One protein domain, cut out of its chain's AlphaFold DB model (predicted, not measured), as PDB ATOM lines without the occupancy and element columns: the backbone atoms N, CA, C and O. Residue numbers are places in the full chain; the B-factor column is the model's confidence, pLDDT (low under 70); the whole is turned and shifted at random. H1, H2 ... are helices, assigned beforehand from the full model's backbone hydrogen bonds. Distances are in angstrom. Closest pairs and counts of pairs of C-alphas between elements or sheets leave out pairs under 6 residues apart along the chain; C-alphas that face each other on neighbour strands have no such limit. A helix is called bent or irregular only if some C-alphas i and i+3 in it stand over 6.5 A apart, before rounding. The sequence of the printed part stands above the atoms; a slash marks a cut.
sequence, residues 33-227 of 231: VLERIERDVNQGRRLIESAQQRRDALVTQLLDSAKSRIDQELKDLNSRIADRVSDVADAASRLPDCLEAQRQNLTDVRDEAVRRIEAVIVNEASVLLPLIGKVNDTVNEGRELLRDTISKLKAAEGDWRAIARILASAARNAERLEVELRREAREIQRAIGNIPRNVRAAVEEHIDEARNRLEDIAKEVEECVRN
ATOM      1  N   VAL A  33     -15.322  10.320  15.593       70.56
ATOM      2  CA  VAL A  33     -16.743   9.980  15.404       70.56
ATOM      3  C   VAL A  33     -17.538  10.248  16.679       70.56
ATOM      4  O   VAL A  33     -18.638  10.802  16.604       70.56
ATOM      5  N   LEU A  34     -16.991   9.891  17.845       71.88
ATOM      6  CA  LEU A  34     -17.630  10.153  19.135       71.88
ATOM      7  C   LEU A  34     -17.723  11.659  19.408       71.88
ATOM      8  O   LEU A  34     -18.799  12.146  19.755       71.88
ATOM      9  N   GLU A  35     -16.649  12.405  19.152       79.12
ATOM     10  CA  GLU A  35     -16.617  13.864  19.247       79.12
ATOM     11  C   GLU A  35     -17.615  14.518  18.295       79.12
ATOM     12  O   GLU A  35     -18.232  15.523  18.649       79.12
ATOM     13  N   ARG A  36     -17.800  13.982  17.080       71.94
ATOM     14  CA  ARG A  36     -18.801  14.514  16.146       71.94
ATOM     15  C   ARG A  36     -20.217  14.351  16.702       71.94
ATOM     16  O   ARG A  36     -20.942  15.339  16.758       71.94
ATOM     17  N   ILE A  37     -20.580  13.156  17.166       68.81
ATOM     18  CA  ILE A  37     -21.908  12.907  17.752       68.81
ATOM     19  C   ILE A  37     -22.116  13.779  18.999       68.81
ATOM     20  O   ILE A  37     -23.174  14.386  19.168       68.81
ATOM     21  N   GLU A  38     -21.105  13.895  19.860       73.00
ATOM     22  CA  GLU A  38     -21.166  14.749  21.048       73.00
ATOM     23  C   GLU A  38     -21.312  16.235  20.687       73.00
ATOM     24  O   GLU A  38     -22.086  16.962  21.320       73.00
ATOM     25  N   ARG A  39     -20.623  16.696  19.640       76.31
ATOM     26  CA  ARG A  39     -20.757  18.058  19.111       76.31
ATOM     27  C   ARG A  39     -22.180  18.327  18.632       76.31
ATOM     28  O   ARG A  39     -22.728  19.367  18.996       76.31
ATOM     29  N   ASP A  40     -22.784  17.402  17.892       68.38
ATOM     30  CA  ASP A  40     -24.147  17.543  17.368       68.38
ATOM     31  C   ASP A  40     -25.184  17.561  18.502       68.38
ATOM     32  O   ASP A  40     -26.049  18.439  18.547       68.38
ATOM     33  N   VAL A  41     -25.036  16.679  19.498       71.69
ATOM     34  CA  VAL A  41     -25.862  16.667  20.720       71.69
ATOM     35  C   VAL A  41     -25.750  17.992  21.479       71.69
ATOM     36  O   VAL A  41     -26.760  18.573  21.890       71.69
ATOM     37  N   ASN A  42     -24.531  18.501  21.661       74.06
ATOM     38  CA  ASN A  42     -24.295  19.769  22.347       74.06
ATOM     39  C   ASN A  42     -24.840  20.961  21.551       74.06
ATOM     40  O   ASN A  42     -25.395  21.893  22.138       74.06
ATOM     41  N   GLN A  43     -24.726  20.933  20.223       74.56
ATOM     42  CA  GLN A  43     -25.306  21.939  19.343       74.56
ATOM     43  C   GLN A  43     -26.835  21.935  19.437       74.56
ATOM     44  O   GLN A  43     -27.425  22.998  19.622       74.56
ATOM     45  N   GLY A  44     -27.475  20.765  19.379       67.94
ATOM     46  CA  GLY A  44     -28.923  20.635  19.540       67.94
ATOM     47  C   GLY A  44     -29.413  21.142  20.898       67.94
ATOM     48  O   GLY A  44     -30.384  21.895  20.958       67.94
ATOM     49  N   ARG A  45     -28.689  20.857  21.991       74.50
ATOM     50  CA  ARG A  45     -29.037  21.396  23.318       74.50
ATOM     51  C   ARG A  45     -28.975  22.925  23.362       74.50
ATOM     52  O   ARG A  45     -29.904  23.562  23.849       74.50
ATOM     53  N   ARG A  46     -27.918  23.520  22.798       77.00
ATOM     54  CA  ARG A  46     -27.798  24.984  22.687       77.00
ATOM     55  C   ARG A  46     -28.904  25.587  21.824       77.00
ATOM     56  O   ARG A  46     -29.367  26.684  22.120       77.00
ATOM     57  N   LEU A  47     -29.334  24.892  20.769       73.69
ATOM     58  CA  LEU A  47     -30.461  25.320  19.939       73.69
ATOM     59  C   LEU A  47     -31.772  25.335  20.734       73.69
ATOM     60  O   LEU A  47     -32.511  26.307  20.623       73.69
ATOM     61  N   ILE A  48     -32.030  24.318  21.563       71.19
ATOM     62  CA  ILE A  48     -33.203  24.268  22.454       71.19
ATOM     63  C   ILE A  48     -33.183  25.441  23.436       71.19
ATOM     64  O   ILE A  48     -34.143  26.209  23.490       71.19
ATOM     65  N   GLU A  49     -32.074  25.615  24.160       79.44
ATOM     66  CA  GLU A  49     -31.900  26.698  25.139       79.44
ATOM     67  C   GLU A  49     -32.079  28.074  24.469       79.44
ATOM     68  O   GLU A  49     -32.854  28.912  24.931       79.44
ATOM     69  N   SER A  50     -31.440  28.280  23.312       79.88
ATOM     70  CA  SER A  50     -31.581  29.500  22.512       79.88
ATOM     71  C   SER A  50     -33.013  29.724  22.023       79.88
ATOM     72  O   SER A  50     -33.441  30.874  21.937       79.88
ATOM     73  N   ALA A  51     -33.725  28.680  21.601       74.44
ATOM     74  CA  ALA A  51     -35.078  28.806  21.071       74.44
ATOM     75  C   ALA A  51     -36.070  29.165  22.182       74.44
ATOM     76  O   ALA A  51     -36.912  30.038  21.981       74.44
ATOM     77  N   GLN A  52     -35.922  28.560  23.363       79.69
ATOM     78  CA  GLN A  52     -36.712  28.886  24.553       79.69
ATOM     79  C   GLN A  52     -36.474  30.330  25.002       79.69
ATOM     80  O   GLN A  52     -37.427  31.095  25.117       79.69
ATOM     81  N   GLN A  53     -35.210  30.744  25.138       86.94
ATOM     82  CA  GLN A  53     -34.871  32.123  25.503       86.94
ATOM     83  C   GLN A  53     -35.415  33.141  24.498       86.94
ATOM     84  O   GLN A  53     -35.947  34.176  24.889       86.94
ATOM     85  N   ARG A  54     -35.307  32.857  23.192       78.31
ATOM     86  CA  ARG A  54     -35.848  33.744  22.152       78.31
ATOM     87  C   ARG A  54     -37.366  33.814  22.190       78.31
ATOM     88  O   ARG A  54     -37.898  34.900  22.005       78.31
ATOM     89  N   ARG A  55     -38.055  32.694  22.423       83.56
ATOM     90  CA  ARG A  55     -39.510  32.676  22.605       83.56
ATOM     91  C   ARG A  55     -39.911  33.579  23.768       83.56
ATOM     92  O   ARG A  55     -40.755  34.444  23.580       83.56
ATOM     93  N   ASP A  56     -39.290  33.400  24.929       83.06
ATOM     94  CA  ASP A  56     -39.657  34.147  26.135       83.06
ATOM     95  C   ASP A  56     -39.365  35.642  25.959       83.06
ATOM     96  O   ASP A  56     -40.228  36.476  26.221       83.06
ATOM     97  N   ALA A  57     -38.203  35.982  25.392       85.88
ATOM     98  CA  ALA A  57     -37.862  37.361  25.062       85.88
ATOM     99  C   ALA A  57     -38.835  37.988  24.049       85.88
ATOM    100  O   ALA A  57     -39.216  39.143  24.217       85.88
ATOM    101  N   LEU A  58     -39.254  37.247  23.016       82.50
ATOM    102  CA  LEU A  58     -40.236  37.723  22.037       82.50
ATOM    103  C   LEU A  58     -41.587  37.996  22.688       82.50
ATOM    104  O   LEU A  58     -42.170  39.047  22.443       82.50
ATOM    105  N   VAL A  59     -42.071  37.068  23.518       83.56
ATOM    106  CA  VAL A  59     -43.343  37.221  24.232       83.56
ATOM    107  C   VAL A  59     -43.301  38.474  25.103       83.56
ATOM    108  O   VAL A  59     -44.184  39.319  24.976       83.56
ATOM    109  N   THR A  60     -42.250  38.649  25.909       86.69
ATOM    110  CA  THR A  60     -42.080  39.843  26.749       86.69
ATOM    111  C   THR A  60     -41.999  41.124  25.919       86.69
ATOM    112  O   THR A  60     -42.751  42.055  26.176       86.69
ATOM    113  N   GLN A  61     -41.154  41.169  24.884       87.56
ATOM    114  CA  GLN A  61     -40.993  42.368  24.050       87.56
ATOM    115  C   GLN A  61     -42.289  42.777  23.344       87.56
ATOM    116  O   GLN A  61     -42.612  43.964  23.281       87.56
ATOM    117  N   LEU A  62     -43.030  41.807  22.802       83.06
ATOM    118  CA  LEU A  62     -44.292  42.067  22.115       83.06
ATOM    119  C   LEU A  62     -45.375  42.522  23.098       83.06
ATOM    120  O   LEU A  62     -46.100  43.468  22.793       83.06
ATOM    121  N   LEU A  63     -45.447  41.904  24.282       84.44
ATOM    122  CA  LEU A  63     -46.375  42.303  25.342       84.44
ATOM    123  C   LEU A  63     -46.089  43.716  25.844       84.44
ATOM    124  O   LEU A  63     -47.010  44.524  25.927       84.44
ATOM    125  N   ASP A  64     -44.832  44.030  26.143       87.38
ATOM    126  CA  ASP A  64     -44.440  45.347  26.644       87.38
ATOM    127  C   ASP A  64     -44.696  46.433  25.594       87.38
ATOM    128  O   ASP A  64     -45.239  47.493  25.906       87.38
ATOM    129  N   SER A  65     -44.382  46.152  24.324       85.38
ATOM    130  CA  SER A  65     -44.662  47.076  23.225       85.38
ATOM    131  C   SER A  65     -46.163  47.309  23.036       85.38
ATOM    132  O   SER A  65     -46.580  48.454  22.856       85.38
ATOM    133  N   ALA A  66     -46.983  46.257  23.099       81.44
ATOM    134  CA  ALA A  66     -48.428  46.384  22.959       81.44
ATOM    135  C   ALA A  66     -49.067  47.125  24.142       81.44
ATOM    136  O   ALA A  66     -49.862  48.038  23.922       81.44
ATOM    137  N   LYS A  67     -48.672  46.797  25.380       83.06
ATOM    138  CA  LYS A  67     -49.112  47.504  26.592       83.06
ATOM    139  C   LYS A  67     -48.771  48.987  26.515       83.06
ATOM    140  O   LYS A  67     -49.657  49.814  26.678       83.06
ATOM    141  N   SER A  68     -47.531  49.320  26.150       86.56
ATOM    142  CA  SER A  68     -47.107  50.714  25.995       86.56
ATOM    143  C   SER A  68     -47.935  51.476  24.958       86.56
ATOM    144  O   SER A  68     -48.202  52.657  25.162       86.56
ATOM    145  N   ARG A  69     -48.327  50.836  23.847       81.75
ATOM    146  CA  ARG A  69     -49.188  51.468  22.834       81.75
ATOM    147  C   ARG A  69     -50.601  51.698  23.361       81.75
ATOM    148  O   ARG A  69     -51.119  52.797  23.203       81.75
ATOM    149  N   ILE A  70     -51.200  50.697  24.006       79.25
ATOM    150  CA  ILE A  70     -52.538  50.818  24.604       79.25
ATOM    151  C   ILE A  70     -52.557  51.898  25.688       79.25
ATOM    152  O   ILE A  70     -53.447  52.740  25.694       79.25
ATOM    153  N   ASP A  71     -51.563  51.909  26.578       82.06
ATOM    154  CA  ASP A  71     -51.461  52.909  27.643       82.06
ATOM    155  C   ASP A  71     -51.334  54.328  27.072       82.06
ATOM    156  O   ASP A  71     -51.881  55.278  27.635       82.06
ATOM    157  N   GLN A  72     -50.643  54.486  25.938       85.31
ATOM    158  CA  GLN A  72     -50.526  55.770  25.259       85.31
ATOM    159  C   GLN A  72     -51.850  56.216  24.625       85.31
ATOM    160  O   GLN A  72     -52.260  57.351  24.854       85.31
ATOM    161  N   GLU A  73     -52.553  55.331  23.913       77.31
ATOM    162  CA  GLU A  73     -53.885  55.626  23.361       77.31
ATOM    163  C   GLU A  73     -54.879  55.997  24.472       77.31
ATOM    164  O   GLU A  73     -55.601  56.986  24.364       77.31
ATOM    165  N   LEU A  74     -54.868  55.271  25.594       74.00
ATOM    166  CA  LEU A  74     -55.703  55.589  26.754       74.00
ATOM    167  C   LEU A  74     -55.362  56.938  27.369       74.00
ATOM    168  O   LEU A  74     -56.263  57.680  27.752       74.00
ATOM    169  N   LYS A  75     -54.073  57.270  27.476       81.25
ATOM    170  CA  LYS A  75     -53.638  58.564  27.999       81.25
ATOM    171  C   LYS A  75     -54.095  59.707  27.097       81.25
ATOM    172  O   LYS A  75     -54.619  60.697  27.609       81.25
ATOM    173  N   ASP A  76     -53.939  59.559  25.785       81.19
ATOM    174  CA  ASP A  76     -54.371  60.551  24.799       81.19
ATOM    175  C   ASP A  76     -55.891  60.739  24.842       81.19
ATOM    176  O   ASP A  76     -56.395  61.864  24.809       81.19
ATOM    177  N   LEU A  77     -56.638  59.647  24.981       70.25
ATOM    178  CA  LEU A  77     -58.093  59.678  25.026       70.25
ATOM    179  C   LEU A  77     -58.618  60.253  26.346       70.25
ATOM    180  O   LEU A  77     -59.519  61.088  26.333       70.25
ATOM    181  N   ASN A  78     -57.994  59.904  27.471       72.62
ATOM    182  CA  ASN A  78     -58.297  60.492  28.772       72.62
ATOM    183  C   ASN A  78     -57.995  62.002  28.798       72.62
ATOM    184  O   ASN A  78     -58.760  62.761  29.384       72.62
ATOM    185  N   SER A  79     -56.934  62.458  28.117       78.62
ATOM    186  CA  SER A  79     -56.669  63.893  27.927       78.62
ATOM    187  C   SER A  79     -57.790  64.564  27.135       78.62
ATOM    188  O   SER A  79     -58.308  65.585  27.568       78.62
ATOM    189  N   ARG A  80     -58.234  63.969  26.020       73.81
ATOM    190  CA  ARG A  80     -59.336  64.519  25.208       73.81
ATOM    191  C   ARG A  80     -60.657  64.575  25.967       73.81
ATOM    192  O   ARG A  80     -61.404  65.534  25.805       73.81
ATOM    193  N   ILE A  81     -60.956  63.549  26.765       68.81
ATOM    194  CA  ILE A  81     -62.126  63.543  27.645       68.81
ATOM    195  C   ILE A  81     -61.995  64.669  28.671       68.81
ATOM    196  O   ILE A  81     -62.944  65.424  28.840       68.81
ATOM    197  N   ALA A  82     -60.835  64.825  29.314       70.44
ATOM    198  CA  ALA A  82     -60.603  65.888  30.290       70.44
ATOM    199  C   ALA A  82     -60.743  67.293  29.679       70.44
ATOM    200  O   ALA A  82     -61.391  68.140  30.287       70.44
ATOM    201  N   ASP A  83     -60.209  67.519  28.476       73.12
ATOM    202  CA  ASP A  83     -60.332  68.791  27.752       73.12
ATOM    203  C   ASP A  83     -61.807  69.097  27.438       73.12
ATOM    204  O   ASP A  83     -62.326  70.148  27.807       73.12
ATOM    205  N   ARG A  84     -62.525  68.126  26.855       67.25
ATOM    206  CA  ARG A  84     -63.959  68.251  26.534       67.25
ATOM    207  C   ARG A  84     -64.824  68.449  27.767       67.25
ATOM    208  O   ARG A  84     -65.821  69.157  27.722       67.25
ATOM    209  N   VAL A  85     -64.464  67.798  28.865       64.88
ATOM    210  CA  VAL A  85     -65.142  67.961  30.143       64.88
ATOM    211  C   VAL A  85     -64.870  69.345  30.707       64.88
ATOM    212  O   VAL A  85     -65.821  69.982  31.135       64.88
ATOM    213  N   SER A  86     -63.634  69.843  30.675       64.94
ATOM    214  CA  SER A  86     -63.301  71.191  31.148       64.94
ATOM    215  C   SER A  86     -64.083  72.271  30.399       64.94
ATOM    216  O   SER A  86     -64.533  73.224  31.028       64.94
ATOM    217  N   ASP A  87     -64.304  72.095  29.094       63.50
ATOM    218  CA  ASP A  87     -65.097  73.019  28.269       63.50
ATOM    219  C   ASP A  87     -66.583  73.086  28.681       63.50
ATOM    220  O   ASP A  87     -67.273  74.056  28.364       63.50
ATOM    221  N   VAL A  88     -67.099  72.066  29.381       61.81
ATOM    222  CA  VAL A  88     -68.520  71.958  29.765       61.81
ATOM    223  C   VAL A  88     -68.723  71.926  31.295       61.81
ATOM    224  O   VAL A  88     -69.837  72.110  31.788       61.81
ATOM    225  N   ALA A  89     -67.651  71.739  32.072       54.19
ATOM    226  CA  ALA A  89     -67.657  71.583  33.529       54.19
ATOM    227  C   ALA A  89     -68.009  72.860  34.295       54.19
ATOM    228  O   ALA A  89     -68.405  72.765  35.458       54.19
ATOM    229  N   ASP A  90     -67.982  74.025  33.647       55.59
ATOM    230  CA  ASP A  90     -68.516  75.263  34.223       55.59
ATOM    231  C   ASP A  90     -70.027  75.165  34.563       55.59
ATOM    232  O   ASP A  90     -70.563  76.059  35.221       55.59
ATOM    233  N   ALA A  91     -70.729  74.082  34.178       52.81
ATOM    234  CA  ALA A  91     -72.187  73.980  34.269       52.81
ATOM    235  C   ALA A  91     -72.812  72.950  35.252       52.81
ATOM    236  O   ALA A  91     -74.009  73.098  35.506       52.81
ATOM    237  N   ALA A  92     -72.138  71.929  35.826       57.50
ATOM    238  CA  ALA A  92     -72.887  70.910  36.609       57.50
ATOM    239  C   ALA A  92     -72.163  70.131  37.736       57.50
ATOM    240  O   ALA A  92     -71.022  69.697  37.623       57.50
ATOM    241  N   SER A  93     -72.915  69.832  38.807       60.16
ATOM    242  CA  SER A  93     -72.517  69.068  40.006       60.16
ATOM    243  C   SER A  93     -72.547  67.534  39.863       60.16
ATOM    244  O   SER A  93     -72.159  66.833  40.792       60.16
ATOM    245  N   ARG A  94     -73.002  67.002  38.719       61.47
ATOM    246  CA  ARG A  94     -73.164  65.553  38.432       61.47
ATOM    247  C   ARG A  94     -72.065  64.945  37.560       61.47
ATOM    248  O   ARG A  94     -72.052  63.747  37.301       61.47
ATOM    249  N   LEU A  95     -71.134  65.786  37.131       65.69
ATOM    250  CA  LEU A  95     -69.923  65.395  36.424       65.69
ATOM    251  C   LEU A  95     -69.051  64.353  37.151       65.69
ATOM    252  O   LEU A  95     -68.525  63.486  36.459       65.69
ATOM    253  N   PRO A  96     -68.888  64.381  38.491       67.56
ATOM    254  CA  PRO A  96     -68.011  63.434  39.180       67.56
ATOM    255  C   PRO A  96     -68.420  61.968  38.979       67.56
ATOM    256  O   PRO A  96     -67.571  61.153  38.623       67.56
ATOM    257  N   ASP A  97     -69.713  61.657  39.106       68.81
ATOM    258  CA  ASP A  97     -70.226  60.284  38.991       68.81
ATOM    259  C   ASP A  97     -70.080  59.744  37.559       68.81
ATOM    260  O   ASP A  97     -69.660  58.603  37.357       68.81
ATOM    261  N   CYS A  98     -70.358  60.582  36.550       67.56
ATOM    262  CA  CYS A  98     -70.128  60.207  35.153       67.56
ATOM    263  C   CYS A  98     -68.634  60.006  34.867       67.56
ATOM    264  O   CYS A  98     -68.277  59.028  34.221       67.56
ATOM    265  N   LEU A  99     -67.738  60.848  35.389       69.88
ATOM    266  CA  LEU A  99     -66.290  60.677  35.214       69.88
ATOM    267  C   LEU A  99     -65.739  59.415  35.892       69.88
ATOM    268  O   LEU A  99     -64.783  58.816  35.394       69.88
ATOM    269  N   GLU A 100     -66.314  59.005  37.019       74.06
ATOM    270  CA  GLU A 100     -65.867  57.821  37.753       74.06
ATOM    271  C   GLU A 100     -66.294  56.520  37.060       74.06
ATOM    272  O   GLU A 100     -65.446  55.657  36.820       74.06
ATOM    273  N   ALA A 101     -67.552  56.424  36.609       71.44
ATOM    274  CA  ALA A 101     -68.020  55.305  35.780       71.44
ATOM    275  C   ALA A 101     -67.185  55.153  34.493       71.44
ATOM    276  O   ALA A 101     -66.881  54.053  34.038       71.44
ATOM    277  N   GLN A 102     -66.746  56.278  33.939       71.25
ATOM    278  CA  GLN A 102     -65.949  56.339  32.721       71.25
ATOM    279  C   GLN A 102     -64.517  55.863  32.939       71.25
ATOM    280  O   GLN A 102     -64.010  55.059  32.162       71.25
ATOM    281  N   ARG A 103     -63.873  56.262  34.041       73.44
ATOM    282  CA  ARG A 103     -62.563  55.707  34.421       73.44
ATOM    283  C   ARG A 103     -62.599  54.190  34.572       73.44
ATOM    284  O   ARG A 103     -61.635  53.526  34.184       73.44
ATOM    285  N   GLN A 104     -63.698  53.650  35.098       79.44
ATOM    286  CA  GLN A 104     -63.881  52.207  35.198       79.44
ATOM    287  C   GLN A 104     -63.997  51.568  33.806       79.44
ATOM    288  O   GLN A 104     -63.204  50.686  33.489       79.44
ATOM    289  N   ASN A 105     -64.871  52.089  32.937       79.50
ATOM    290  CA  ASN A 105     -65.035  51.579  31.570       79.50
ATOM    291  C   ASN A 105     -63.728  51.634  30.753       79.50
ATOM    292  O   ASN A 105     -63.401  50.686  30.042       79.50
ATOM    293  N   LEU A 106     -62.943  52.710  30.882       76.00
ATOM    294  CA  LEU A 106     -61.629  52.842  30.236       76.00
ATOM    295  C   LEU A 106     -60.646  51.762  30.717       76.00
ATOM    296  O   LEU A 106     -59.903  51.188  29.916       76.00
ATOM    297  N   THR A 107     -60.645  51.477  32.021       81.56
ATOM    298  CA  THR A 107     -59.795  50.437  32.616       81.56
ATOM    299  C   THR A 107     -60.220  49.047  32.145       81.56
ATOM    300  O   THR A 107     -59.367  48.234  31.793       81.56
ATOM    301  N   ASP A 108     -61.524  48.796  32.055       85.06
ATOM    302  CA  ASP A 108     -62.060  47.514  31.601       85.06
ATOM    303  C   ASP A 108     -61.727  47.261  30.119       85.06
ATOM    304  O   ASP A 108     -61.270  46.170  29.766       85.06
ATOM    305  N   VAL A 109     -61.850  48.282  29.258       81.62
ATOM    306  CA  VAL A 109     -61.449  48.197  27.840       81.62
ATOM    307  C   VAL A 109     -59.946  47.951  27.705       81.62
ATOM    308  O   VAL A 109     -59.539  47.118  26.889       81.62
ATOM    309  N   ARG A 110     -59.112  48.613  28.523       81.06
ATOM    310  CA  ARG A 110     -57.665  48.343  28.568       81.06
ATOM    311  C   ARG A 110     -57.393  46.882  28.883       81.06
ATOM    312  O   ARG A 110     -56.641  46.222  28.169       81.06
ATOM    313  N   ASP A 111     -57.952  46.400  29.986       85.50
ATOM    314  CA  ASP A 111     -57.664  45.070  30.502       85.50
ATOM    315  C   ASP A 111     -58.141  43.992  29.535       85.50
ATOM    316  O   ASP A 111     -57.441  42.999  29.326       85.50
ATOM    317  N   GLU A 112     -59.287  44.200  28.886       85.81
ATOM    318  CA  GLU A 112     -59.761  43.317  27.829       85.81
ATOM    319  C   GLU A 112     -58.813  43.315  26.619       85.81
ATOM    320  O   GLU A 112     -58.423  42.240  26.157       85.81
ATOM    321  N   ALA A 113     -58.389  44.487  26.136       80.62
ATOM    322  CA  ALA A 113     -57.471  44.598  25.002       80.62
ATOM    323  C   ALA A 113     -56.112  43.939  25.296       80.62
ATOM    324  O   ALA A 113     -55.607  43.158  24.487       80.62
ATOM    325  N   VAL A 114     -55.552  44.179  26.487       83.38
ATOM    326  CA  VAL A 114     -54.299  43.554  26.931       83.38
ATOM    327  C   VAL A 114     -54.444  42.034  27.007       83.38
ATOM    328  O   VAL A 114     -53.576  41.328  26.496       83.38
ATOM    329  N   ARG A 115     -55.542  41.512  27.572       87.81
ATOM    330  CA  ARG A 115     -55.787  40.058  27.645       87.81
ATOM    331  C   ARG A 115     -55.918  39.419  26.264       87.81
ATOM    332  O   ARG A 115     -55.368  38.341  26.042       87.81
ATOM    333  N   ARG A 116     -56.628  40.063  25.331       85.19
ATOM    334  CA  ARG A 116     -56.775  39.568  23.949       85.19
ATOM    335  C   ARG A 116     -55.424  39.516  23.237       85.19
ATOM    336  O   ARG A 116     -55.075  38.491  22.657       85.19
ATOM    337  N   ILE A 117     -54.627  40.577  23.356       83.94
ATOM    338  CA  ILE A 117     -53.280  40.630  22.780       83.94
ATOM    339  C   ILE A 117     -52.359  39.580  23.402       83.94
ATOM    340  O   ILE A 117     -51.618  38.912  22.681       83.94
ATOM    341  N   GLU A 118     -52.407  39.402  24.721       85.88
ATOM    342  CA  GLU A 118     -51.635  38.366  25.403       85.88
ATOM    343  C   GLU A 118     -51.982  36.974  24.871       85.88
ATOM    344  O   GLU A 118     -51.078  36.210  24.527       85.88
ATOM    345  N   ALA A 119     -53.272  36.674  24.704       88.19
ATOM    346  CA  ALA A 119     -53.719  35.410  24.131       88.19
ATOM    347  C   ALA A 119     -53.181  35.195  22.706       88.19
ATOM    348  O   ALA A 119     -52.688  34.109  22.398       88.19
ATOM    349  N   VAL A 120     -53.208  36.227  21.856       87.06
ATOM    350  CA  VAL A 120     -52.650  36.171  20.494       87.06
ATOM    351  C   VAL A 120     -51.140  35.925  20.518       87.06
ATOM    352  O   VAL A 120     -50.657  35.028  19.829       87.06
ATOM    353  N   ILE A 121     -50.386  36.683  21.320       83.69
ATOM    354  CA  ILE A 121     -48.924  36.554  21.419       83.69
ATOM    355  C   ILE A 121     -48.539  35.151  21.885       83.69
ATOM    356  O   ILE A 121     -47.655  34.524  21.295       83.69
ATOM    357  N   VAL A 122     -49.205  34.641  22.923       86.62
ATOM    358  CA  VAL A 122     -48.963  33.293  23.451       86.62
ATOM    359  C   VAL A 122     -49.321  32.233  22.410       86.62
ATOM    360  O   VAL A 122     -48.548  31.293  22.213       86.62
ATOM    361  N   ASN A 123     -50.445  32.391  21.707       88.00
ATOM    362  CA  ASN A 123     -50.869  31.462  20.664       88.00
ATOM    363  C   ASN A 123     -49.860  31.406  19.506       88.00
ATOM    364  O   ASN A 123     -49.430  30.321  19.120       88.00
ATOM    365  N   GLU A 124     -49.402  32.552  19.005       85.50
ATOM    366  CA  GLU A 124     -48.397  32.605  17.936       85.50
ATOM    367  C   GLU A 124     -47.038  32.050  18.394       85.50
ATOM    368  O   GLU A 124     -46.386  31.291  17.673       85.50
ATOM    369  N   ALA A 125     -46.616  32.354  19.625       80.50
ATOM    370  CA  ALA A 125     -45.379  31.822  20.195       80.50
ATOM    371  C   ALA A 125     -45.435  30.303  20.454       80.50
ATOM    372  O   ALA A 125     -44.390  29.642  20.490       80.50
ATOM    373  N   SER A 126     -46.636  29.727  20.599       87.12
ATOM    374  CA  SER A 126     -46.834  28.297  20.863       87.12
ATOM    375  C   SER A 126     -46.372  27.396  19.711       87.12
ATOM    376  O   SER A 126     -45.951  26.266  19.961       87.12
ATOM    377  N   VAL A 127     -46.320  27.912  18.475       88.62
ATOM    378  CA  VAL A 127     -45.786  27.207  17.291       88.62
ATOM    379  C   VAL A 127     -44.337  26.750  17.491       88.62
ATOM    380  O   VAL A 127     -43.902  25.769  16.884       88.62
ATOM    381  N   LEU A 128     -43.576  27.410  18.370       84.00
ATOM    382  CA  LEU A 128     -42.201  27.017  18.680       84.00
ATOM    383  C   LEU A 128     -42.117  25.760  19.556       84.00
ATOM    384  O   LEU A 128     -41.118  25.050  19.472       84.00
ATOM    385  N   LEU A 129     -43.140  25.443  20.358       87.94
ATOM    386  CA  LEU A 129     -43.140  24.281  21.257       87.94
ATOM    387  C   LEU A 129     -42.942  22.940  20.529       87.94
ATOM    388  O   LEU A 129     -42.011  22.221  20.895       87.94
ATOM    389  N   PRO A 130     -43.730  22.585  19.493       89.94
ATOM    390  CA  PRO A 130     -43.525  21.328  18.778       89.94
ATOM    391  C   PRO A 130     -42.181  21.286  18.038       89.94
ATOM    392  O   PRO A 130     -41.592  20.218  17.909       89.94
ATOM    393  N   LEU A 131     -41.663  22.431  17.578       86.25
ATOM    394  CA  LEU A 131     -40.353  22.495  16.919       86.25
ATOM    395  C   LEU A 131     -39.205  22.260  17.908       86.25
ATOM    396  O   LEU A 131     -38.274  21.524  17.600       86.25
ATOM    397  N   ILE A 132     -39.295  22.840  19.108       81.81
ATOM    398  CA  ILE A 132     -38.367  22.561  20.210       81.81
ATOM    399  C   ILE A 132     -38.443  21.081  20.607       81.81
ATOM    400  O   ILE A 132     -37.406  20.467  20.848       81.81
ATOM    401  N   GLY A 133     -39.651  20.504  20.629       83.81
ATOM    402  CA  GLY A 133     -39.871  19.074  20.863       83.81
ATOM    403  C   GLY A 133     -39.106  18.196  19.873       83.81
ATOM    404  O   GLY A 133     -38.339  17.343  20.300       83.81
ATOM    405  N   LYS A 134     -39.207  18.485  18.569       87.44
ATOM    406  CA  LYS A 134     -38.455  17.760  17.528       87.44
ATOM    407  C   LYS A 134     -36.940  17.812  17.738       87.44
ATOM    408  O   LYS A 134     -36.293  16.773  17.741       87.44
ATOM    409  N   VAL A 135     -36.384  18.997  18.019       81.31
ATOM    410  CA  VAL A 135     -34.943  19.128  18.319       81.31
ATOM    411  C   VAL A 135     -34.557  18.308  19.546       81.31
ATOM    412  O   VAL A 135     -33.497  17.688  19.569       81.31
ATOM    413  N   ASN A 136     -35.410  18.283  20.571       82.50
ATOM    414  CA  ASN A 136     -35.178  17.477  21.762       82.50
ATOM    415  C   ASN A 136     -35.188  15.971  21.457       82.50
ATOM    416  O   ASN A 136     -34.334  15.252  21.976       82.50
ATOM    417  N   ASP A 137     -36.089  15.509  20.594       90.88
ATOM    418  CA  ASP A 137     -36.138  14.115  20.148       90.88
ATOM    419  C   ASP A 137     -34.858  13.741  19.382       90.88
ATOM    420  O   ASP A 137     -34.186  12.776  19.752       90.88
ATOM    421  N   THR A 138     -34.433  14.572  18.424       80.69
ATOM    422  CA  THR A 138     -33.184  14.391  17.660       80.69
ATOM    423  C   THR A 138     -31.945  14.386  18.569       80.69
ATOM    424  O   THR A 138     -31.028  13.577  18.410       80.69
ATOM    425  N   VAL A 139     -31.908  15.252  19.589       78.25
ATOM    426  CA  VAL A 139     -30.836  15.273  20.602       78.25
ATOM    427  C   VAL A 139     -30.820  13.995  21.442       78.25
ATOM    428  O   VAL A 139     -29.740  13.480  21.755       78.25
ATOM    429  N   ASN A 140     -31.986  13.479  21.831       87.25
ATOM    430  CA  ASN A 140     -32.081  12.238  22.596       87.25
ATOM    431  C   ASN A 140     -31.649  11.035  21.754       87.25
ATOM    432  O   ASN A 140     -30.862  10.226  22.243       87.25
ATOM    433  N   GLU A 141     -32.046  10.981  20.482       85.12
ATOM    434  CA  GLU A 141     -31.566   9.967  19.541       85.12
ATOM    435  C   GLU A 141     -30.036  10.020  19.392       85.12
ATOM    436  O   GLU A 141     -29.365   8.990  19.462       85.12
ATOM    437  N   GLY A 142     -29.444  11.217  19.293       75.69
ATOM    438  CA  GLY A 142     -27.985  11.379  19.276       75.69
ATOM    439  C   GLY A 142     -27.293  10.881  20.548       75.69
ATOM    440  O   GLY A 142     -26.243  10.236  20.479       75.69
ATOM    441  N   ARG A 143     -27.888  11.112  21.725       79.81
ATOM    442  CA  ARG A 143     -27.369  10.587  23.003       79.81
ATOM    443  C   ARG A 143     -27.447   9.068  23.079       79.81
ATOM    444  O   ARG A 143     -26.526   8.439  23.603       79.81
ATOM    445  N   GLU A 144     -28.533   8.480  22.595       88.44
ATOM    446  CA  GLU A 144     -28.687   7.027  22.530       88.44
ATOM    447  C   GLU A 144     -27.684   6.410  21.563       88.44
ATOM    448  O   GLU A 144     -26.983   5.470  21.943       88.44
ATOM    449  N   LEU A 145     -27.520   6.999  20.375       81.00
ATOM    450  CA  LEU A 145     -26.516   6.588  19.399       81.00
ATOM    451  C   LEU A 145     -25.106   6.617  19.997       81.00
ATOM    452  O   LEU A 145     -24.342   5.672  19.802       81.00
ATOM    453  N   LEU A 146     -24.760   7.672  20.740       74.12
ATOM    454  CA  LEU A 146     -23.464   7.786  21.405       74.12
ATOM    455  C   LEU A 146     -23.252   6.649  22.415       74.12
ATOM    456  O   LEU A 146     -22.232   5.959  22.372       74.12
ATOM    457  N   ARG A 147     -24.229   6.409  23.299       80.56
ATOM    458  CA  ARG A 147     -24.158   5.335  24.307       80.56
ATOM    459  C   ARG A 147     -24.073   3.948  23.675       80.56
ATOM    460  O   ARG A 147     -23.282   3.119  24.133       80.56
ATOM    461  N   ASP A 148     -24.871   3.699  22.644       86.75
ATOM    462  CA  ASP A 148     -24.901   2.433  21.912       86.75
ATOM    463  C   ASP A 148     -23.576   2.195  21.177       86.75
ATOM    464  O   ASP A 148     -22.989   1.119  21.286       86.75
ATOM    465  N   THR A 149     -23.038   3.229  20.523       77.44
ATOM    466  CA  THR A 149     -21.738   3.170  19.838       77.44
ATOM    467  C   THR A 149     -20.620   2.838  20.823       77.44
ATOM    468  O   THR A 149     -19.870   1.894  20.587       77.44
ATOM    469  N   ILE A 150     -20.541   3.534  21.963       77.50
ATOM    470  CA  ILE A 150     -19.545   3.253  23.011       77.50
ATOM    471  C   ILE A 150     -19.679   1.816  23.533       77.50
ATOM    472  O   ILE A 150     -18.677   1.117  23.690       77.50
ATOM    473  N   SER A 151     -20.903   1.354  23.789       83.19
ATOM    474  CA  SER A 151     -21.150  -0.002  24.302       83.19
ATOM    475  C   SER A 151     -20.729  -1.074  23.295       83.19
ATOM    476  O   SER A 151     -20.043  -2.030  23.657       83.19
ATOM    477  N   LYS A 152     -21.068  -0.886  22.015       83.94
ATOM    478  CA  LYS A 152     -20.671  -1.787  20.925       83.94
ATOM    479  C   LYS A 152     -19.163  -1.785  20.695       83.94
ATOM    480  O   LYS A 152     -18.600  -2.849  20.463       83.94
ATOM    481  N   LEU A 153     -18.503  -0.628  20.788       79.88
ATOM    482  CA  LEU A 153     -17.045  -0.526  20.669       79.88
ATOM    483  C   LEU A 153     -16.329  -1.299  21.779       79.88
ATOM    484  O   LEU A 153     -15.395  -2.038  21.483       79.88
ATOM    485  N   LYS A 154     -16.806  -1.200  23.028       79.75
ATOM    486  CA  LYS A 154     -16.285  -2.002  24.148       79.75
ATOM    487  C   LYS A 154     -16.479  -3.502  23.920       79.75
ATOM    488  O   LYS A 154     -15.568  -4.281  24.156       79.75
ATOM    489  N   ALA A 155     -17.646  -3.915  23.425       84.31
ATOM    490  CA  ALA A 155     -17.919  -5.325  23.135       84.31
ATOM    491  C   ALA A 155     -17.098  -5.878  21.952       84.31
ATOM    492  O   ALA A 155     -16.899  -7.085  21.854       84.31
ATOM    493  N   ALA A 156     -16.634  -5.005  21.056       82.56
ATOM    494  CA  ALA A 156     -15.825  -5.338  19.889       82.56
ATOM    495  C   ALA A 156     -14.311  -5.202  20.139       82.56
ATOM    496  O   ALA A 156     -13.529  -5.216  19.184       82.56
ATOM    497  N   GLU A 157     -13.887  -5.039  21.395       79.56
ATOM    498  CA  GLU A 157     -12.479  -4.886  21.753       79.56
ATOM    499  C   GLU A 157     -11.647  -6.064  21.216       79.56
ATOM    500  O   GLU A 157     -11.982  -7.234  21.390       79.56
ATOM    501  N   GLY A 158     -10.571  -5.748  20.491       74.81
ATOM    502  CA  GLY A 158      -9.730  -6.741  19.817       74.81
ATOM    503  C   GLY A 158     -10.213  -7.196  18.430       74.81
ATOM    504  O   GLY A 158      -9.398  -7.724  17.673       74.81
ATOM    505  N   ASP A 159     -11.463  -6.928  18.027       87.44
ATOM    506  CA  ASP A 159     -11.963  -7.180  16.664       87.44
ATOM    507  C   ASP A 159     -12.040  -5.885  15.837       87.44
ATOM    508  O   ASP A 159     -13.055  -5.187  15.759       87.44
ATOM    509  N   TRP A 160     -10.953  -5.604  15.118       76.38
ATOM    510  CA  TRP A 160     -10.850  -4.429  14.252       76.38
ATOM    511  C   TRP A 160     -11.922  -4.370  13.147       76.38
ATOM    512  O   TRP A 160     -12.355  -3.283  12.758       76.38
ATOM    513  N   ARG A 161     -12.389  -5.517  12.630       83.19
ATOM    514  CA  ARG A 161     -13.425  -5.539  11.580       83.19
ATOM    515  C   ARG A 161     -14.803  -5.216  12.148       83.19
ATOM    516  O   ARG A 161     -15.634  -4.648  11.435       83.19
ATOM    517  N   ALA A 162     -15.078  -5.601  13.391       82.94
ATOM    518  CA  ALA A 162     -16.286  -5.189  14.095       82.94
ATOM    519  C   ALA A 162     -16.243  -3.689  14.425       82.94
ATOM    520  O   ALA A 162     -17.183  -2.976  14.067       82.94
ATOM    521  N   ILE A 163     -15.127  -3.193  14.974       77.31
ATOM    522  CA  ILE A 163     -14.913  -1.765  15.273       77.31
ATOM    523  C   ILE A 163     -15.145  -0.899  14.028       77.31
ATOM    524  O   ILE A 163     -15.948   0.033  14.065       77.31
ATOM    525  N   ALA A 164     -14.525  -1.239  12.893       76.94
ATOM    526  CA  ALA A 164     -14.679  -0.471  11.657       76.94
ATOM    527  C   ALA A 164     -16.141  -0.398  11.170       76.94
ATOM    528  O   ALA A 164     -16.590   0.649  10.702       76.94
ATOM    529  N   ARG A 165     -16.913  -1.487  11.304       83.94
ATOM    530  CA  ARG A 165     -18.340  -1.514  10.931       83.94
ATOM    531  C   ARG A 165     -19.201  -0.671  11.870       83.94
ATOM    532  O   ARG A 165     -20.098   0.022  11.393       83.94
ATOM    533  N   ILE A 166     -18.917  -0.715  13.172       80.44
ATOM    534  CA  ILE A 166     -19.605   0.100  14.182       80.44
ATOM    535  C   ILE A 166     -19.375   1.585  13.888       80.44
ATOM    536  O   ILE A 166     -20.344   2.329  13.759       80.44
ATOM    537  N   LEU A 167     -18.121   1.996  13.673       77.12
ATOM    538  CA  LEU A 167     -17.776   3.387  13.361       77.12
ATOM    539  C   LEU A 167     -18.396   3.867  12.045       77.12
ATOM    540  O   LEU A 167     -18.953   4.958  11.997       77.12
ATOM    541  N   ALA A 168     -18.380   3.049  10.989       79.19
ATOM    542  CA  ALA A 168     -19.013   3.403   9.716       79.19
ATOM    543  C   ALA A 168     -20.543   3.545   9.824       79.19
ATOM    544  O   ALA A 168     -21.164   4.302   9.074       79.19
ATOM    545  N   SER A 169     -21.183   2.804  10.733       84.19
ATOM    546  CA  SER A 169     -22.606   2.982  11.034       84.19
ATOM    547  C   SER A 169     -22.850   4.252  11.847       84.19
ATOM    548  O   SER A 169     -23.740   5.027  11.507       84.19
ATOM    549  N   ALA A 170     -22.048   4.479  12.889       74.81
ATOM    550  CA  ALA A 170     -22.148   5.650  13.751       74.81
ATOM    551  C   ALA A 170     -21.926   6.951  12.966       74.81
ATOM    552  O   ALA A 170     -22.714   7.879  13.108       74.81
ATOM    553  N   ALA A 171     -20.943   6.988  12.061       75.38
ATOM    554  CA  ALA A 171     -20.672   8.139  11.203       75.38
ATOM    555  C   ALA A 171     -21.859   8.488  10.287       75.38
ATOM    556  O   ALA A 171     -22.250   9.649  10.207       75.38
ATOM    557  N   ARG A 172     -22.490   7.489   9.649       81.62
ATOM    558  CA  ARG A 172     -23.685   7.712   8.811       81.62
ATOM    559  C   ARG A 172     -24.878   8.212   9.622       81.62
ATOM    560  O   ARG A 172     -25.605   9.093   9.174       81.62
ATOM    561  N   ASN A 173     -25.072   7.664  10.819       80.06
ATOM    562  CA  ASN A 173     -26.138   8.112  11.709       80.06
ATOM    563  C   ASN A 173     -25.875   9.535  12.231       80.06
ATOM    564  O   ASN A 173     -26.818  10.315  12.314       80.06
ATOM    565  N   ALA A 174     -24.617   9.888  12.512       70.94
ATOM    566  CA  ALA A 174     -24.213  11.243  12.887       70.94
ATOM    567  C   ALA A 174     -24.498  12.249  11.762       70.94
ATOM    568  O   ALA A 174     -25.130  13.270  12.002       70.94
ATOM    569  N   GLU A 175     -24.131  11.931  10.516       77.44
ATOM    570  CA  GLU A 175     -24.447  12.782   9.356       77.44
ATOM    571  C   GLU A 175     -25.956  13.005   9.189       77.44
ATOM    572  O   GLU A 175     -26.393  14.119   8.892       77.44
ATOM    573  N   ARG A 176     -26.772  11.968   9.410       88.25
ATOM    574  CA  ARG A 176     -28.237  12.100   9.393       88.25
ATOM    575  C   ARG A 176     -28.726  13.055  10.490       88.25
ATOM    576  O   ARG A 176     -29.486  13.968  10.174       88.25
ATOM    577  N   LEU A 177     -28.258  12.883  11.730       76.44
ATOM    578  CA  LEU A 177     -28.623  13.752  12.858       76.44
ATOM    579  C   LEU A 177     -28.221  15.210  12.601       76.44
ATOM    580  O   LEU A 177     -29.002  16.124  12.855       76.44
ATOM    581  N   GLU A 178     -27.036  15.447  12.031       76.69
ATOM    582  CA  GLU A 178     -26.575  16.787  11.655       76.69
ATOM    583  C   GLU A 178     -27.523  17.446  10.634       76.69
ATOM    584  O   GLU A 178     -27.872  18.627  10.751       76.69
ATOM    585  N   VAL A 179     -27.969  16.689   9.626       83.38
ATOM    586  CA  VAL A 179     -28.918  17.168   8.608       83.38
ATOM    587  C   VAL A 179     -30.285  17.486   9.221       83.38
ATOM    588  O   VAL A 179     -30.869  18.524   8.887       83.38
ATOM    589  N   GLU A 180     -30.781  16.636  10.120       81.44
ATOM    590  CA  GLU A 180     -32.050  16.821  10.834       81.44
ATOM    591  C   GLU A 180     -32.002  18.055  11.743       81.44
ATOM    592  O   GLU A 180     -32.802  18.976  11.553       81.44
ATOM    593  N   LEU A 181     -30.982  18.179  12.598       75.62
ATOM    594  CA  LEU A 181     -30.783  19.352  13.461       75.62
ATOM    595  C   LEU A 181     -30.696  20.654  12.655       75.62
ATOM    596  O   LEU A 181     -31.285  21.672  13.026       75.62
ATOM    597  N   ARG A 182     -29.993  20.654  11.513       77.12
ATOM    598  CA  ARG A 182     -29.919  21.831  10.625       77.12
ATOM    599  C   ARG A 182     -31.252  22.169   9.975       77.12
ATOM    600  O   ARG A 182     -31.516  23.335   9.667       77.12
ATOM    601  N   ARG A 183     -32.073  21.170   9.665       86.56
ATOM    602  CA  ARG A 183     -33.416  21.391   9.128       86.56
ATOM    603  C   ARG A 183     -34.314  22.003  10.199       86.56
ATOM    604  O   ARG A 183     -34.905  23.049   9.943       86.56
ATOM    605  N   GLU A 184     -34.349  21.418  11.386       82.56
ATOM    606  CA  GLU A 184     -35.170  21.882  12.505       82.56
ATOM    607  C   GLU A 184     -34.765  23.285  12.967       82.56
ATOM    608  O   GLU A 184     -35.621  24.149  13.149       82.56
ATOM    609  N   ALA A 185     -33.461  23.577  13.032       75.81
ATOM    610  CA  ALA A 185     -32.965  24.920  13.327       75.81
ATOM    611  C   ALA A 185     -33.483  25.969  12.327       75.81
ATOM    612  O   ALA A 185     -33.840  27.082  12.717       75.81
ATOM    613  N   ARG A 186     -33.564  25.622  11.034       82.12
ATOM    614  CA  ARG A 186     -34.126  26.512  10.004       82.12
ATOM    615  C   ARG A 186     -35.633  26.688  10.162       82.12
ATOM    616  O   ARG A 186     -36.126  27.791   9.938       82.12
ATOM    617  N   GLU A 187     -36.360  25.640  10.536       85.31
ATOM    618  CA  GLU A 187     -37.798  25.727  10.824       85.31
ATOM    619  C   GLU A 187     -38.058  26.653  12.025       85.31
ATOM    620  O   GLU A 187     -38.875  27.568  11.916       85.31
ATOM    621  N   ILE A 188     -37.280  26.520  13.107       76.12
ATOM    622  CA  ILE A 188     -37.337  27.413  14.278       76.12
ATOM    623  C   ILE A 188     -37.026  28.862  13.887       76.12
ATOM    624  O   ILE A 188     -37.768  29.772  14.255       76.12
ATOM    625  N   GLN A 189     -35.961  29.103  13.116       79.56
ATOM    626  CA  GLN A 189     -35.599  30.457  12.676       79.56
ATOM    627  C   GLN A 189     -36.696  31.110  11.828       79.56
ATOM    628  O   GLN A 189     -36.972  32.297  11.992       79.56
ATOM    629  N   ARG A 190     -37.338  30.344  10.939       86.44
ATOM    630  CA  ARG A 190     -38.467  30.836  10.139       86.44
ATOM    631  C   ARG A 190     -39.671  31.171  11.011       86.44
ATOM    632  O   ARG A 190     -40.246  32.239  10.836       86.44
ATOM    633  N   ALA A 191     -40.022  30.298  11.955       82.75
ATOM    634  CA  ALA A 191     -41.126  30.540  12.882       82.75
ATOM    635  C   ALA A 191     -40.881  31.805  13.724       82.75
ATOM    636  O   ALA A 191     -41.727  32.694  13.751       82.75
ATOM    637  N   ILE A 192     -39.680  31.950  14.295       80.69
ATOM    638  CA  ILE A 192     -39.253  33.155  15.025       80.69
ATOM    639  C   ILE A 192     -39.389  34.421  14.168       80.69
ATOM    640  O   ILE A 192     -39.843  35.448  14.662       80.69
ATOM    641  N   GLY A 193     -39.017  34.364  12.887       81.94
ATOM    642  CA  GLY A 193     -39.134  35.509  11.979       81.94
ATOM    643  C   GLY A 193     -40.577  35.884  11.614       81.94
ATOM    644  O   GLY A 193     -40.834  37.041  11.279       81.94
ATOM    645  N   ASN A 194     -41.511  34.933  11.678       86.69
ATOM    646  CA  ASN A 194     -42.911  35.144  11.307       86.69
ATOM    647  C   ASN A 194     -43.777  35.624  12.481       86.69
ATOM    648  O   ASN A 194     -44.683  36.422  12.252       86.69
ATOM    649  N   ILE A 195     -43.469  35.216  13.719       80.44
ATOM    650  CA  ILE A 195     -44.255  35.575  14.916       80.44
ATOM    651  C   ILE A 195     -44.486  37.093  15.035       80.44
ATOM    652  O   ILE A 195     -45.644  37.494  15.116       80.44
ATOM    653  N   PRO A 196     -43.465  37.975  14.958       80.06
ATOM    654  CA  PRO A 196     -43.697  39.416  15.074       80.06
ATOM    655  C   PRO A 196     -44.618  39.981  13.990       80.06
ATOM    656  O   PRO A 196     -45.314  40.959  14.233       80.06
ATOM    657  N   ARG A 197     -44.627  39.389  12.786       84.06
ATOM    658  CA  ARG A 197     -45.479  39.848  11.678       84.06
ATOM    659  C   ARG A 197     -46.939  39.489  11.923       84.06
ATOM    660  O   ARG A 197     -47.794  40.355  11.773       84.06
ATOM    661  N   ASN A 198     -47.196  38.249  12.335       79.81
ATOM    662  CA  ASN A 198     -48.544  37.774  12.648       79.81
ATOM    663  C   ASN A 198     -49.117  38.520  13.856       79.81
ATOM    664  O   ASN A 198     -50.230  39.038  13.799       79.81
ATOM    665  N   VAL A 199     -48.311  38.649  14.915       81.25
ATOM    666  CA  VAL A 199     -48.691  39.379  16.126       81.25
ATOM    667  C   VAL A 199     -48.988  40.836  15.810       81.25
ATOM    668  O   VAL A 199     -49.986  41.354  16.290       81.25
ATOM    669  N   ARG A 200     -48.166  41.512  14.999       81.69
ATOM    670  CA  ARG A 200     -48.381  42.933  14.699       81.69
ATOM    671  C   ARG A 200     -49.738  43.197  14.051       81.69
ATOM    672  O   ARG A 200     -50.403  44.135  14.468       81.69
ATOM    673  N   ALA A 201     -50.140  42.374  13.083       79.38
ATOM    674  CA  ALA A 201     -51.425  42.530  12.408       79.38
ATOM    675  C   ALA A 201     -52.603  42.361  13.385       79.38
ATOM    676  O   ALA A 201     -53.486  43.210  13.440       79.38
ATOM    677  N   ALA A 202     -52.571  41.313  14.210       77.69
ATOM    678  CA  ALA A 202     -53.619  41.053  15.195       77.69
ATOM    679  C   ALA A 202     -53.627  42.075  16.352       77.69
ATOM    680  O   ALA A 202     -54.681  42.442  16.865       77.69
ATOM    681  N   VAL A 203     -52.458  42.581  16.757       79.19
ATOM    682  CA  VAL A 203     -52.343  43.666  17.743       79.19
ATOM    683  C   VAL A 203     -52.932  44.965  17.201       79.19
ATOM    684  O   VAL A 203     -53.612  45.662  17.944       79.19
ATOM    685  N   GLU A 204     -52.682  45.303  15.934       81.94
ATOM    686  CA  GLU A 204     -53.266  46.493  15.301       81.94
ATOM    687  C   GLU A 204     -54.800  46.402  15.266       81.94
ATOM    688  O   GLU A 204     -55.459  47.343  15.698       81.94
ATOM    689  N   GLU A 205     -55.363  45.244  14.911       84.19
ATOM    690  CA  GLU A 205     -56.815  45.011  14.947       84.19
ATOM    691  C   GLU A 205     -57.417  45.210  16.352       84.19
ATOM    692  O   GLU A 205     -58.427  45.900  16.509       84.19
ATOM    693  N   HIS A 206     -56.785  44.664  17.395       79.88
ATOM    694  CA  HIS A 206     -57.268  44.830  18.770       79.88
ATOM    695  C   HIS A 206     -57.103  46.255  19.308       79.88
ATOM    696  O   HIS A 206     -57.930  46.704  20.105       79.88
ATOM    697  N   ILE A 207     -56.059  46.972  18.886       77.19
ATOM    698  CA  ILE A 207     -55.883  48.388  19.227       77.19
ATOM    699  C   ILE A 207     -56.972  49.231  18.552       77.19
ATOM    700  O   ILE A 207     -57.554  50.088  19.212       77.19
ATOM    701  N   ASP A 208     -57.295  48.966  17.286       83.25
ATOM    702  CA  ASP A 208     -58.352  49.683  16.567       83.25
ATOM    703  C   ASP A 208     -59.742  49.399  17.164       83.25
ATOM    704  O   ASP A 208     -60.544  50.317  17.343       83.25
ATOM    705  N   GLU A 209     -60.027  48.149  17.548       83.50
ATOM    706  CA  GLU A 209     -61.264  47.796  18.261       83.50
ATOM    707  C   GLU A 209     -61.365  48.529  19.605       83.50
ATOM    708  O   GLU A 209     -62.409  49.110  19.916       83.50
ATOM    709  N   ALA A 210     -60.278  48.540  20.387       76.69
ATOM    710  CA  ALA A 210     -60.224  49.277  21.643       76.69
ATOM    711  C   ALA A 210     -60.473  50.768  21.400       76.69
ATOM    712  O   ALA A 210     -61.336  51.351  22.046       76.69
ATOM    713  N   ARG A 211     -59.805  51.370  20.413       77.81
ATOM    714  CA  ARG A 211     -59.987  52.778  20.056       77.81
ATOM    715  C   ARG A 211     -61.433  53.113  19.698       77.81
ATOM    716  O   ARG A 211     -61.946  54.107  20.200       77.81
ATOM    717  N   ASN A 212     -62.105  52.290  18.896       84.12
ATOM    718  CA  ASN A 212     -63.506  52.522  18.538       84.12
ATOM    719  C   ASN A 212     -64.417  52.508  19.774       84.12
ATOM    720  O   ASN A 212     -65.222  53.418  19.958       84.12
ATOM    721  N   ARG A 213     -64.239  51.528  20.671       79.12
ATOM    722  CA  ARG A 213     -64.992  51.476  21.936       79.12
ATOM    723  C   ARG A 213     -64.708  52.689  22.815       79.12
ATOM    724  O   ARG A 213     -65.618  53.231  23.430       79.12
ATOM    725  N   LEU A 214     -63.454  53.128  22.860       71.50
ATOM    726  CA  LEU A 214     -63.054  54.316  23.605       71.50
ATOM    727  C   LEU A 214     -63.661  55.603  23.013       71.50
ATOM    728  O   LEU A 214     -64.050  56.497  23.760       71.50
ATOM    729  N   GLU A 215     -63.778  55.708  21.688       77.19
ATOM    730  CA  GLU A 215     -64.453  56.833  21.029       77.19
ATOM    731  C   GLU A 215     -65.962  56.854  21.322       77.19
ATOM    732  O   GLU A 215     -66.527  57.933  21.502       77.19
ATOM    733  N   ASP A 216     -66.612  55.694  21.423       82.88
ATOM    734  CA  ASP A 216     -68.027  55.606  21.803       82.88
ATOM    735  C   ASP A 216     -68.248  55.988  23.271       82.88
ATOM    736  O   ASP A 216     -69.110  56.813  23.569       82.88
ATOM    737  N   ILE A 217     -67.377  55.516  24.163       72.38
ATOM    738  CA  ILE A 217     -67.298  55.942  25.567       72.38
ATOM    739  C   ILE A 217     -67.164  57.474  25.660       72.38
ATOM    740  O   ILE A 217     -67.905  58.120  26.400       72.38
ATOM    741  N   ALA A 218     -66.290  58.093  24.859       69.50
ATOM    742  CA  ALA A 218     -66.131  59.548  24.845       69.50
ATOM    743  C   ALA A 218     -67.394  60.298  24.373       69.50
ATOM    744  O   ALA A 218     -67.670  61.389  24.874       69.50
ATOM    745  N   LYS A 219     -68.177  59.736  23.440       77.44
ATOM    746  CA  LYS A 219     -69.477  60.306  23.035       77.44
ATOM    747  C   LYS A 219     -70.517  60.176  24.148       77.44
ATOM    748  O   LYS A 219     -71.244  61.132  24.400       77.44
ATOM    749  N   GLU A 220     -70.553  59.044  24.852       75.31
ATOM    750  CA  GLU A 220     -71.433  58.856  26.013       75.31
ATOM    751  C   GLU A 220     -71.128  59.869  27.127       75.31
ATOM    752  O   GLU A 220     -72.051  60.379  27.764       75.31
ATOM    753  N   VAL A 221     -69.850  60.225  27.333       70.19
ATOM    754  CA  VAL A 221     -69.477  61.325  28.240       70.19
ATOM    755  C   VAL A 221     -70.094  62.637  27.782       70.19
ATOM    756  O   VAL A 221     -70.712  63.328  28.591       70.19
ATOM    757  N   GLU A 222     -69.941  62.996  26.506       70.31
ATOM    758  CA  GLU A 222     -70.515  64.237  25.977       70.31
ATOM    759  C   GLU A 222     -72.035  64.279  26.155       70.31
ATOM    760  O   GLU A 222     -72.583  65.321  26.515       70.31
ATOM    761  N   GLU A 223     -72.719  63.156  25.936       75.31
ATOM    762  CA  GLU A 223     -74.160  63.048  26.138       75.31
ATOM    763  C   GLU A 223     -74.555  63.143  27.614       75.31
ATOM    764  O   GLU A 223     -75.466  63.914  27.928       75.31
ATOM    765  N   CYS A 224     -73.861  62.449  28.528       72.25
ATOM    766  CA  CYS A 224     -74.116  62.576  29.969       72.25
ATOM    767  C   CYS A 224     -73.921  64.023  30.435       72.25
ATOM    768  O   CYS A 224     -74.737  64.562  31.183       72.25
ATOM    769  N   VAL A 225     -72.847  64.670  29.985       67.00
ATOM    770  CA  VAL A 225     -72.525  66.036  30.392       67.00
ATOM    771  C   VAL A 225     -73.534  67.040  29.812       67.00
ATOM    772  O   VAL A 225     -73.912  67.984  30.503       67.00
ATOM    773  N   ARG A 226     -74.034  66.829  28.584       69.44
ATOM    774  CA  ARG A 226     -75.089  67.667  27.979       69.44
ATOM    775  C   ARG A 226     -76.474  67.439  28.592       69.44
ATOM    776  O   ARG A 226     -77.243  68.392  28.679       69.44
ATOM    777  N   ASN A 227     -76.793  66.212  29.001       70.25
ATOM    778  CA  ASN A 227     -78.101  65.811  29.527       70.25
ATOM    779  C   ASN A 227     -77.951  65.023  30.842       70.25
ATOM    780  O   ASN A 227     -78.213  63.816  30.868       70.25
TER     781      ASN A 227
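AT A GLANCE: This is residues 33 to 227 of the 231 residues of an uncharacterized protein of Coptotermes formosanus (UniProt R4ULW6). The model is a long, thin rod of three rows of helix: H1 runs one way, H2 and H3 return nearly end to end, and the long bent H4 runs beside them the way of H1. The printed part has 195 residues with four named helices, H1 to H4 in order, and is all helix. It is extended, radius of gyration of the C-alphas 29.2 A, spanning 103 by 22 by 17 A.

IN THESE COORDINATES: H1, residues 33 to 86, 78.5 A, begins at C-alpha 33 (-16.743, 9.980, 15.404). H2 is residues 95 to 126, 46.4 A; H3 is 128 to 155, 40.7 A. H4, residues 160 to 226, was assigned as one helix by its hydrogen bonds but is bent: C-alphas 193 and 196 are 6.8 A apart. Arm H4a is 160 to 193, 49.0 A; H4b is 196 to 226, 44.2 A, ending at C-alpha 226 (-75.089, 67.667, 27.979).

HOW THE PARTS SIT: H1, H2, H3, H4a and H4b form a bundle, helices side by side. With residues 34 to 55 alone H1 touches H3, closest C-alphas Val 41 and Val 139, 5.2 A, opposite ways at a shallow 15 degrees. H2 touches H4b, closest C-alphas Ile 117 and Val 203, 6.0 A. H3 and H4a, a hairpin, touch at Leu 153 and Ile 163, their closest C-alphas, 5.9 A. In H1, H2, H3, H4a and H4b every O i to N i+4 pair is within hydrogen-bond range.

THE WHOLE: The C-alphas farthest apart, of Ala 91 and Gly 158, are 103.1 A apart. The printed part has no cut and no long link. Residues 84 to 99 are among those with pLDDT under 70.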